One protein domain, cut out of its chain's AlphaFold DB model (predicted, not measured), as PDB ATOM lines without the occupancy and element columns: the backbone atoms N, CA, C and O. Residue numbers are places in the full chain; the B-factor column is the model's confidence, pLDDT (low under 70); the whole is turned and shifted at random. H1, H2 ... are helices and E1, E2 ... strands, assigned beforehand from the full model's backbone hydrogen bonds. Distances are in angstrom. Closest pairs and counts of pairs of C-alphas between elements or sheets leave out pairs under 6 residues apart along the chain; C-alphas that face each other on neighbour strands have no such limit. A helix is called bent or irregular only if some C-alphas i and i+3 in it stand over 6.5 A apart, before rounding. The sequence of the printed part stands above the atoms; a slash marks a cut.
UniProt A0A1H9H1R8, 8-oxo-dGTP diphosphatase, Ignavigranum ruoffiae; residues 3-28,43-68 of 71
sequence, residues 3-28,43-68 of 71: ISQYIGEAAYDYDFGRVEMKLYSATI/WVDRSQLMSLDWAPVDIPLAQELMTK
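What this domain is: This is residues 3 to 28 and 43 to 68 of the 71 residues of the protein "8-oxo-dGTP diphosphatase" of Ignavigranum ruoffiae (UniProt A0A1H9H1R8). A long two-stranded hairpin, E1 and E2, has a short helical hairpin on one side, with H2 next to the strands and H1 farther out. The 52 printed residues, of mixed class, hold E1, E2, H1 and H2 in that order; the sheet is antiparallel. It is only just loose, close to compact, with a radius of gyration of the C-alphas of 12.1 A and spans of 33 by 26 by 19 A.

How they stand to each other: E1, residues 3 to 14, and E2, residues 17 to 27, are antiparallel at 161 degrees; N 10 and O 21 are 2.9 A apart, within hydrogen-bond range. E1 bends by 70 degrees at residue 6. The closest C-alphas of E1 and H2, residues 59 to 67, are those of Ala 10 and Pro 60, 6.7 A apart. H1, residues 46 to 51, touches H2, its closest C-alphas being Arg 46 and Met 66 at 5.4 A; they run opposite ways at a shallow tilt of 33 degrees, only just short of steep. H1 and E1 are apart. Within hydrogen-bond range are 4 of 5 O i to N i+4 pairs in H2, and in H1 0 of 2, beside 2 of 3 O i to N i+3 pairs.

Where its parts are: E1 begins at C-alpha 3 (-8.666, 47.561, -31.082) and is 28.3 A long; E2 is 31.7 A. H1, 10.0 A, is irregular: C-alphas 47 and 50 are 7.4 A apart. H2, 13.2 A, ends at C-alpha 67 (-8.682, 26.866, -30.642).

The domain as a whole: The C-alphas farthest apart, Asp 15 and Ile 28, are 35.5 A apart. Residues 29 to 42 are not printed; C-alphas 28 and 43 are 12.8 A apart across this cut. Of the links printed whole, E1 to E2 is tight and H1 to H2 short. No printed residue is under pLDDT 70.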
ATOM      1  N   ILE A   3      -7.691  48.621 -30.783       92.50
ATOM      2  CA  ILE A   3      -8.666  47.561 -31.082       92.50
ATOM      3  C   ILE A   3      -8.492  47.141 -32.540       92.50
ATOM      4  O   ILE A   3      -8.392  48.001 -33.412       92.50
ATOM      5  N   SER A   4      -8.439  45.834 -32.794       91.44
ATOM      6  CA  SER A   4      -8.103  45.296 -34.117       91.44
ATOM      7  C   SER A   4      -9.253  44.502 -34.733       91.44
ATOM      8  O   SER A   4      -9.891  44.977 -35.670       91.44
ATOM      9  N   GLN A   5      -9.535  43.299 -34.230       93.06
ATOM     10  CA  GLN A   5     -10.412  42.348 -34.913       93.06
ATOM     11  C   GLN A   5     -11.590  41.926 -34.035       93.06
ATOM     12  O   GLN A   5     -11.409  41.605 -32.864       93.06
ATOM     13  N   TYR A   6     -12.785  41.854 -34.624       94.06
ATOM     14  CA  TYR A   6     -13.929  41.180 -34.007       94.06
ATOM     15  C   TYR A   6     -13.678  39.671 -33.916       94.06
ATOM     16  O   TYR A   6     -13.391  39.017 -34.924       94.06
ATOM     17  N   ILE A   7     -13.786  39.120 -32.710       93.38
ATOM     18  CA  ILE A   7     -13.539  37.703 -32.446       93.38
ATOM     19  C   ILE A   7     -14.852  36.929 -32.468       93.38
ATOM     20  O   ILE A   7     -14.916  35.920 -33.165       93.38
ATOM     21  N   GLY A   8     -15.862  37.404 -31.744       94.75
ATOM     22  CA  GLY A   8     -17.127  36.703 -31.562       94.75
ATOM     23  C   GLY A   8     -18.039  37.427 -30.578       94.75
ATOM     24  O   GLY A   8     -17.679  38.468 -30.020       94.75
ATOM     25  N   GLU A   9     -19.218  36.860 -30.362       97.44
ATOM     26  CA  GLU A   9     -20.193  37.350 -29.398       97.44
ATOM     27  C   GLU A   9     -20.808  36.191 -28.619       97.44
ATOM     28  O   GLU A   9     -20.870  35.059 -29.101       97.44
ATOM     29  N   ALA A  10     -21.240  36.480 -27.400       97.50
ATOM     30  CA  ALA A  10     -21.925  35.538 -26.533       97.50
ATOM     31  C   ALA A  10     -23.054  36.247 -25.794       97.50
ATOM     32  O   ALA A  10     -23.004  37.456 -25.564       97.50
ATOM     33  N   ALA A  11     -24.072  35.485 -25.418       97.69
ATOM     34  CA  ALA A  11     -25.179  35.981 -24.624       97.69
ATOM     35  C   ALA A  11     -25.507  34.996 -23.505       97.69
ATOM     36  O   ALA A  11     -25.363  33.783 -23.676       97.69
ATOM     37  N   TYR A  12     -25.961  35.526 -22.374       98.06
ATOM     38  CA  TYR A  12     -26.432  34.732 -21.248       98.06
ATOM     39  C   TYR A  12     -27.625  35.420 -20.582       98.06
ATOM     40  O   TYR A  12     -27.598  36.630 -20.337       98.06
ATOM     41  N   ASP A  13     -28.669  34.644 -20.296       97.94
ATOM     42  CA  ASP A  13     -29.871  35.116 -19.614       97.94
ATOM     43  C   ASP A  13     -29.701  34.897 -18.100       97.94
ATOM     44  O   ASP A  13     -29.681  33.763 -17.624       97.94
ATOM     45  N   TYR A  14     -29.550  35.987 -17.348       96.12
ATOM     46  CA  TYR A  14     -29.534  35.986 -15.885       96.12
ATOM     47  C   TYR A  14     -30.925  36.318 -15.333       96.12
ATOM     48  O   TYR A  14     -31.763  36.895 -16.027       96.12
ATOM     49  N   ASP A  15     -31.136  36.073 -14.039       97.06
ATOM     50  CA  ASP A  15     -32.393  36.405 -13.350       97.06
ATOM     51  C   ASP A  15     -32.760  37.902 -13.427       97.06
ATOM     52  O   ASP A  15     -33.930  38.267 -13.336       97.06
ATOM     53  N   PHE A  16     -31.768  38.783 -13.611       95.31
ATOM     54  CA  PHE A  16     -31.961  40.232 -13.739       95.31
ATOM     55  C   PHE A  16     -32.076  40.722 -15.193       95.31
ATOM     56  O   PHE A  16     -32.330  41.907 -15.414       95.31
ATOM     57  N   GLY A  17     -31.871  39.848 -16.182       96.81
ATOM     58  CA  GLY A  17     -31.942  40.194 -17.600       96.81
ATOM     59  C   GLY A  17     -30.898  39.497 -18.471       96.81
ATOM     60  O   GLY A  17     -30.041  38.746 -18.007       96.81
ATOM     61  N   ARG A  18     -30.975  39.781 -19.772       97.25
ATOM     62  CA  ARG A  18     -30.072  39.243 -20.792       97.25
ATOM     63  C   ARG A  18     -28.829  40.112 -20.932       97.25
ATOM     64  O   ARG A  18     -28.938  41.314 -21.173       97.25
ATOM     65  N   VAL A  19     -27.657  39.495 -20.828       97.31
ATOM     66  CA  VAL A  19     -26.366  40.134 -21.095       97.31
ATOM     67  C   VAL A  19     -25.852  39.646 -22.439       97.31
ATOM     68  O   VAL A  19     -25.775  38.442 -22.670       97.31
ATOM     69  N   GLU A  20     -25.473  40.582 -23.303       97.31
ATOM     70  CA  GLU A  20     -24.854  40.313 -24.601       97.31
ATOM     71  C   GLU A  20     -23.461  40.942 -24.629       97.31
ATOM     72  O   GLU A  20     -23.288  42.118 -24.301       97.31
ATOM     73  N   MET A  21     -22.460  40.156 -25.013       96.81
ATOM     74  CA  MET A  21     -21.058  40.551 -25.027       96.81
ATOM     75  C   MET A  21     -20.464  40.359 -26.418       96.81
ATOM     76  O   MET A  21     -20.648  39.314 -27.037       96.81
ATOM     77  N   LYS A  22     -19.686  41.345 -26.873       96.19
ATOM     78  CA  LYS A  22     -18.880  41.271 -28.097       96.19
ATOM     79  C   LYS A  22     -17.405  41.352 -27.745       96.19
ATOM     80  O   LYS A  22     -16.980  42.284 -27.065       96.19
ATOM     81  N   LEU A  23     -16.630  40.399 -28.244       95.12
ATOM     82  CA  LEU A  23     -15.203  40.298 -27.984       95.12
ATOM     83  C   LEU A  23     -14.397  40.792 -29.186       95.12
ATOM     84  O   LEU A  23     -14.623  40.379 -30.325       95.12
ATOM     85  N   TYR A  24     -13.408  41.636 -28.904       94.56
ATOM     86  CA  TYR A  24     -12.456  42.151 -29.880       94.56
ATOM     87  C   TYR A  24     -11.022  41.901 -29.410       94.56
ATOM     88  O   TYR A  24     -10.735  41.978 -28.216       94.56
ATOM     89  N   SER A  25     -10.109  41.637 -30.346       92.62
ATOM     90  CA  SER A  25      -8.676  41.634 -30.056       92.62
ATOM     91  C   SER A  25      -8.156  43.061 -29.918       92.62
ATOM     92  O   SER A  25      -8.629  43.991 -30.586       92.62
ATOM     93  N   ALA A  26      -7.157  43.234 -29.059       91.00
ATOM     94  CA  ALA A  26      -6.514  44.514 -28.855       91.00
ATOM     95  C   ALA A  26      -5.022  44.358 -28.560       91.00
ATOM     96  O   ALA A  26      -4.604  43.409 -27.898       91.00
ATOM     97  N   THR A  27      -4.240  45.335 -29.012       89.69
ATOM     98  CA  THR A  27      -2.791  45.386 -28.797       89.69
ATOM     99  C   THR A  27      -2.445  46.556 -27.886       89.69
ATOM    100  O   THR A  27      -2.877  47.694 -28.106       89.69
ATOM    101  N   ILE A  28      -1.654  46.289 -26.848       87.62
ATOM    102  CA  ILE A  28      -1.093  47.321 -25.973       87.62
ATOM    103  C   ILE A  28       0.113  47.936 -26.693       87.62
ATOM    104  O   ILE A  28       1.039  47.224 -27.059       87.62
ATOM    105  N   TRP A  43      -1.513  37.779 -16.964       90.38
ATOM    106  CA  TRP A  43      -1.288  37.108 -18.242       90.38
ATOM    107  C   TRP A  43      -1.273  35.593 -18.033       90.38
ATOM    108  O   TRP A  43      -0.560  35.088 -17.163       90.38
ATOM    109  N   VAL A  44      -2.072  34.877 -18.816       93.19
ATOM    110  CA  VAL A  44      -2.158  33.414 -18.797       93.19
ATOM    111  C   VAL A  44      -2.019  32.875 -20.211       93.19
ATOM    112  O   VAL A  44      -2.436  33.523 -21.175       93.19
ATOM    113  N   ASP A  45      -1.447  31.682 -20.337       93.25
ATOM    114  CA  ASP A  45      -1.422  30.979 -21.612       93.25
ATOM    115  C   ASP A  45      -2.839  30.602 -22.044       93.25
ATOM    116  O   ASP A  45      -3.683  30.229 -21.226       93.25
ATOM    117  N   ARG A  46      -3.094  30.620 -23.357       92.12
ATOM    118  CA  ARG A  46      -4.407  30.244 -23.910       92.12
ATOM    119  C   ARG A  46      -4.845  28.847 -23.486       92.12
ATOM    120  O   ARG A  46      -6.017  28.626 -23.209       92.12
ATOM    121  N   SER A  47      -3.900  27.914 -23.391       92.94
ATOM    122  CA  SER A  47      -4.157  26.545 -22.935       92.94
ATOM    123  C   SER A  47      -4.670  26.472 -21.493       92.94
ATOM    124  O   SER A  47      -5.272  25.469 -21.119       92.94
ATOM    125  N   GLN A  48      -4.471  27.524 -20.696       94.94
ATOM    126  CA  GLN A  48      -4.897  27.609 -19.302       94.94
ATOM    127  C   GLN A  48      -6.221  28.353 -19.112       94.94
ATOM    128  O   GLN A  48      -6.695  28.424 -17.980       94.94
ATOM    129  N   LEU A  49      -6.848  28.883 -20.170       95.31
ATOM    130  CA  LEU A  49      -8.077  29.676 -20.033       95.31
ATOM    131  C   LEU A  49      -9.171  28.921 -19.272       95.31
ATOM    132  O   LEU A  49      -9.761  29.480 -18.357       95.31
ATOM    133  N   MET A  50      -9.371  27.633 -19.551       95.75
ATOM    134  CA  MET A  50     -10.402  26.823 -18.883       95.75
ATOM    135  C   MET A  50     -10.030  26.348 -17.471       95.75
ATOM    136  O   MET A  50     -10.795  25.613 -16.858       95.75
ATOM    137  N   SER A  51      -8.865  26.748 -16.948       95.31
ATOM    138  CA  SER A  51      -8.523  26.556 -15.531       95.31
ATOM    139  C   SER A  51      -9.019  27.693 -14.631       95.31
ATOM    140  O   SER A  51      -8.930  27.582 -13.410       95.31
ATOM    141  N   LEU A  52      -9.509  28.786 -15.225       94.69
ATOM    142  CA  LEU A  52     -10.059  29.937 -14.517       94.69
ATOM    143  C   LEU A  52     -11.571  29.788 -14.328       94.69
ATOM    144  O   LEU A  52     -12.246  29.139 -15.126       94.69
ATOM    145  N   ASP A  53     -12.089  30.431 -13.285       95.12
ATOM    146  CA  ASP A  53     -13.523  30.545 -13.035       95.12
ATOM    147  C   ASP A  53     -14.081  31.739 -13.821       95.12
ATOM    148  O   ASP A  53     -13.830  32.897 -13.484       95.12
ATOM    149  N   TRP A  54     -14.757  31.448 -14.932       95.56
ATOM    150  CA  TRP A  54     -15.334  32.446 -15.831       95.56
ATOM    151  C   TRP A  54     -16.809  32.663 -15.522       95.56
ATOM    152  O   TRP A  54     -17.534  31.711 -15.229       95.56
ATOM    153  N   ALA A  55     -17.290  33.896 -15.693       95.31
ATOM    154  CA  ALA A  55     -18.726  34.113 -15.697       95.31
ATOM    155  C   ALA A  55     -19.367  33.369 -16.890       95.31
ATOM    156  O   ALA A  55     -18.726  33.189 -17.933       95.31
ATOM    157  N   PRO A  56     -20.639  32.943 -16.783       96.50
ATOM    158  CA  PRO A  56     -21.272  32.109 -17.804       96.50
ATOM    159  C   PRO A  56     -21.255  32.688 -19.227       96.50
ATOM    160  O   PRO A  56     -21.142  31.934 -20.191       96.50
ATOM    161  N   VAL A  57     -21.328  34.017 -19.363       97.00
ATOM    162  CA  VAL A  57     -21.291  34.706 -20.666       97.00
ATOM    163  C   VAL A  57     -19.913  34.648 -21.340       97.00
ATOM    164  O   VAL A  57     -19.831  34.699 -22.565       97.00
ATOM    165  N   ASP A  58     -18.832  34.491 -20.573       96.56
ATOM    166  CA  ASP A  58     -17.456  34.472 -21.083       96.56
ATOM    167  C   ASP A  58     -17.008  33.083 -21.555       96.56
ATOM    168  O   ASP A  58     -16.182  32.977 -22.465       96.56
ATOM    169  N   ILE A  59     -17.563  32.013 -20.970       96.56
ATOM    170  CA  ILE A  59     -17.158  30.619 -21.231       96.56
ATOM    171  C   ILE A  59     -17.119  30.275 -22.733       96.56
ATOM    172  O   ILE A  59     -16.099  29.729 -23.171       96.56
ATOM    173  N   PRO A  60     -18.147  30.590 -23.555       95.50
ATOM    174  CA  PRO A  60     -18.133  30.235 -24.974       95.50
ATOM    175  C   PRO A  60     -16.968  30.882 -25.730       95.50
ATOM    176  O   PRO A  60     -16.301  30.234 -26.537       95.50
ATOM    177  N   LEU A  61     -16.676  32.150 -25.426       95.88
ATOM    178  CA  LEU A  61     -15.598  32.890 -26.078       95.88
ATOM    179  C   LEU A  61     -14.228  32.433 -25.572       95.88
ATOM    180  O   LEU A  61     -13.308  32.281 -26.373       95.88
ATOM    181  N   ALA A  62     -14.087  32.133 -24.276       95.44
ATOM    182  CA  ALA A  62     -12.860  31.563 -23.720       95.44
ATOM    183  C   ALA A  62     -12.500  30.227 -24.397       95.44
ATOM    184  O   ALA A  62     -11.343  30.017 -24.769       95.44
ATOM    185  N   GLN A  63     -13.489  29.359 -24.635       93.94
ATOM    186  CA  GLN A  63     -13.311  28.109 -25.380       93.94
ATOM    187  C   GLN A  63     -12.919  28.356 -26.844       93.94
ATOM    188  O   GLN A  63     -12.006  27.701 -27.357       93.94
ATOM    189  N   GLU A  64     -13.549  29.325 -27.514       92.06
ATOM    190  CA  GLU A  64     -13.199  29.689 -28.891       92.06
ATOM    191  C   GLU A  64     -11.733  30.150 -28.991       92.06
ATOM    192  O   GLU A  64     -10.978  29.680 -29.852       92.06
ATOM    193  N   LEU A  65     -11.297  31.005 -28.060       93.38
ATOM    194  CA  LEU A  65      -9.930  31.530 -27.998       93.38
ATOM    195  C   LEU A  65      -8.866  30.436 -27.852       93.38
ATOM    196  O   LEU A  65      -7.763  30.599 -28.379       93.38
ATOM    197  N   MET A  66      -9.173  29.315 -27.187       91.00
ATOM    198  CA  MET A  66      -8.229  28.195 -27.060       91.00
ATOM    199  C   MET A  66      -7.885  27.550 -28.405       91.00
ATOM    200  O   MET A  66      -6.794  27.004 -28.566       91.00
ATOM    201  N   THR A  67      -8.813  27.582 -29.361       86.31
ATOM    202  CA  THR A  67      -8.682  26.866 -30.642       86.31
ATOM    203  C   THR A  67      -8.296  27.782 -31.805       86.31
ATOM    204  O   THR A  67      -7.791  27.309 -32.828       86.31
ATOM    205  N   LYS A  68      -8.480  29.101 -31.652       82.50
ATOM    206  CA  LYS A  68      -8.162  30.091 -32.685       82.50
ATOM    207  C   LYS A  68      -6.652  30.213 -32.898       82.50
ATOM    208  O   LYS A  68      -5.908  30.662 -32.026       82.50
TER     209      LYS A  68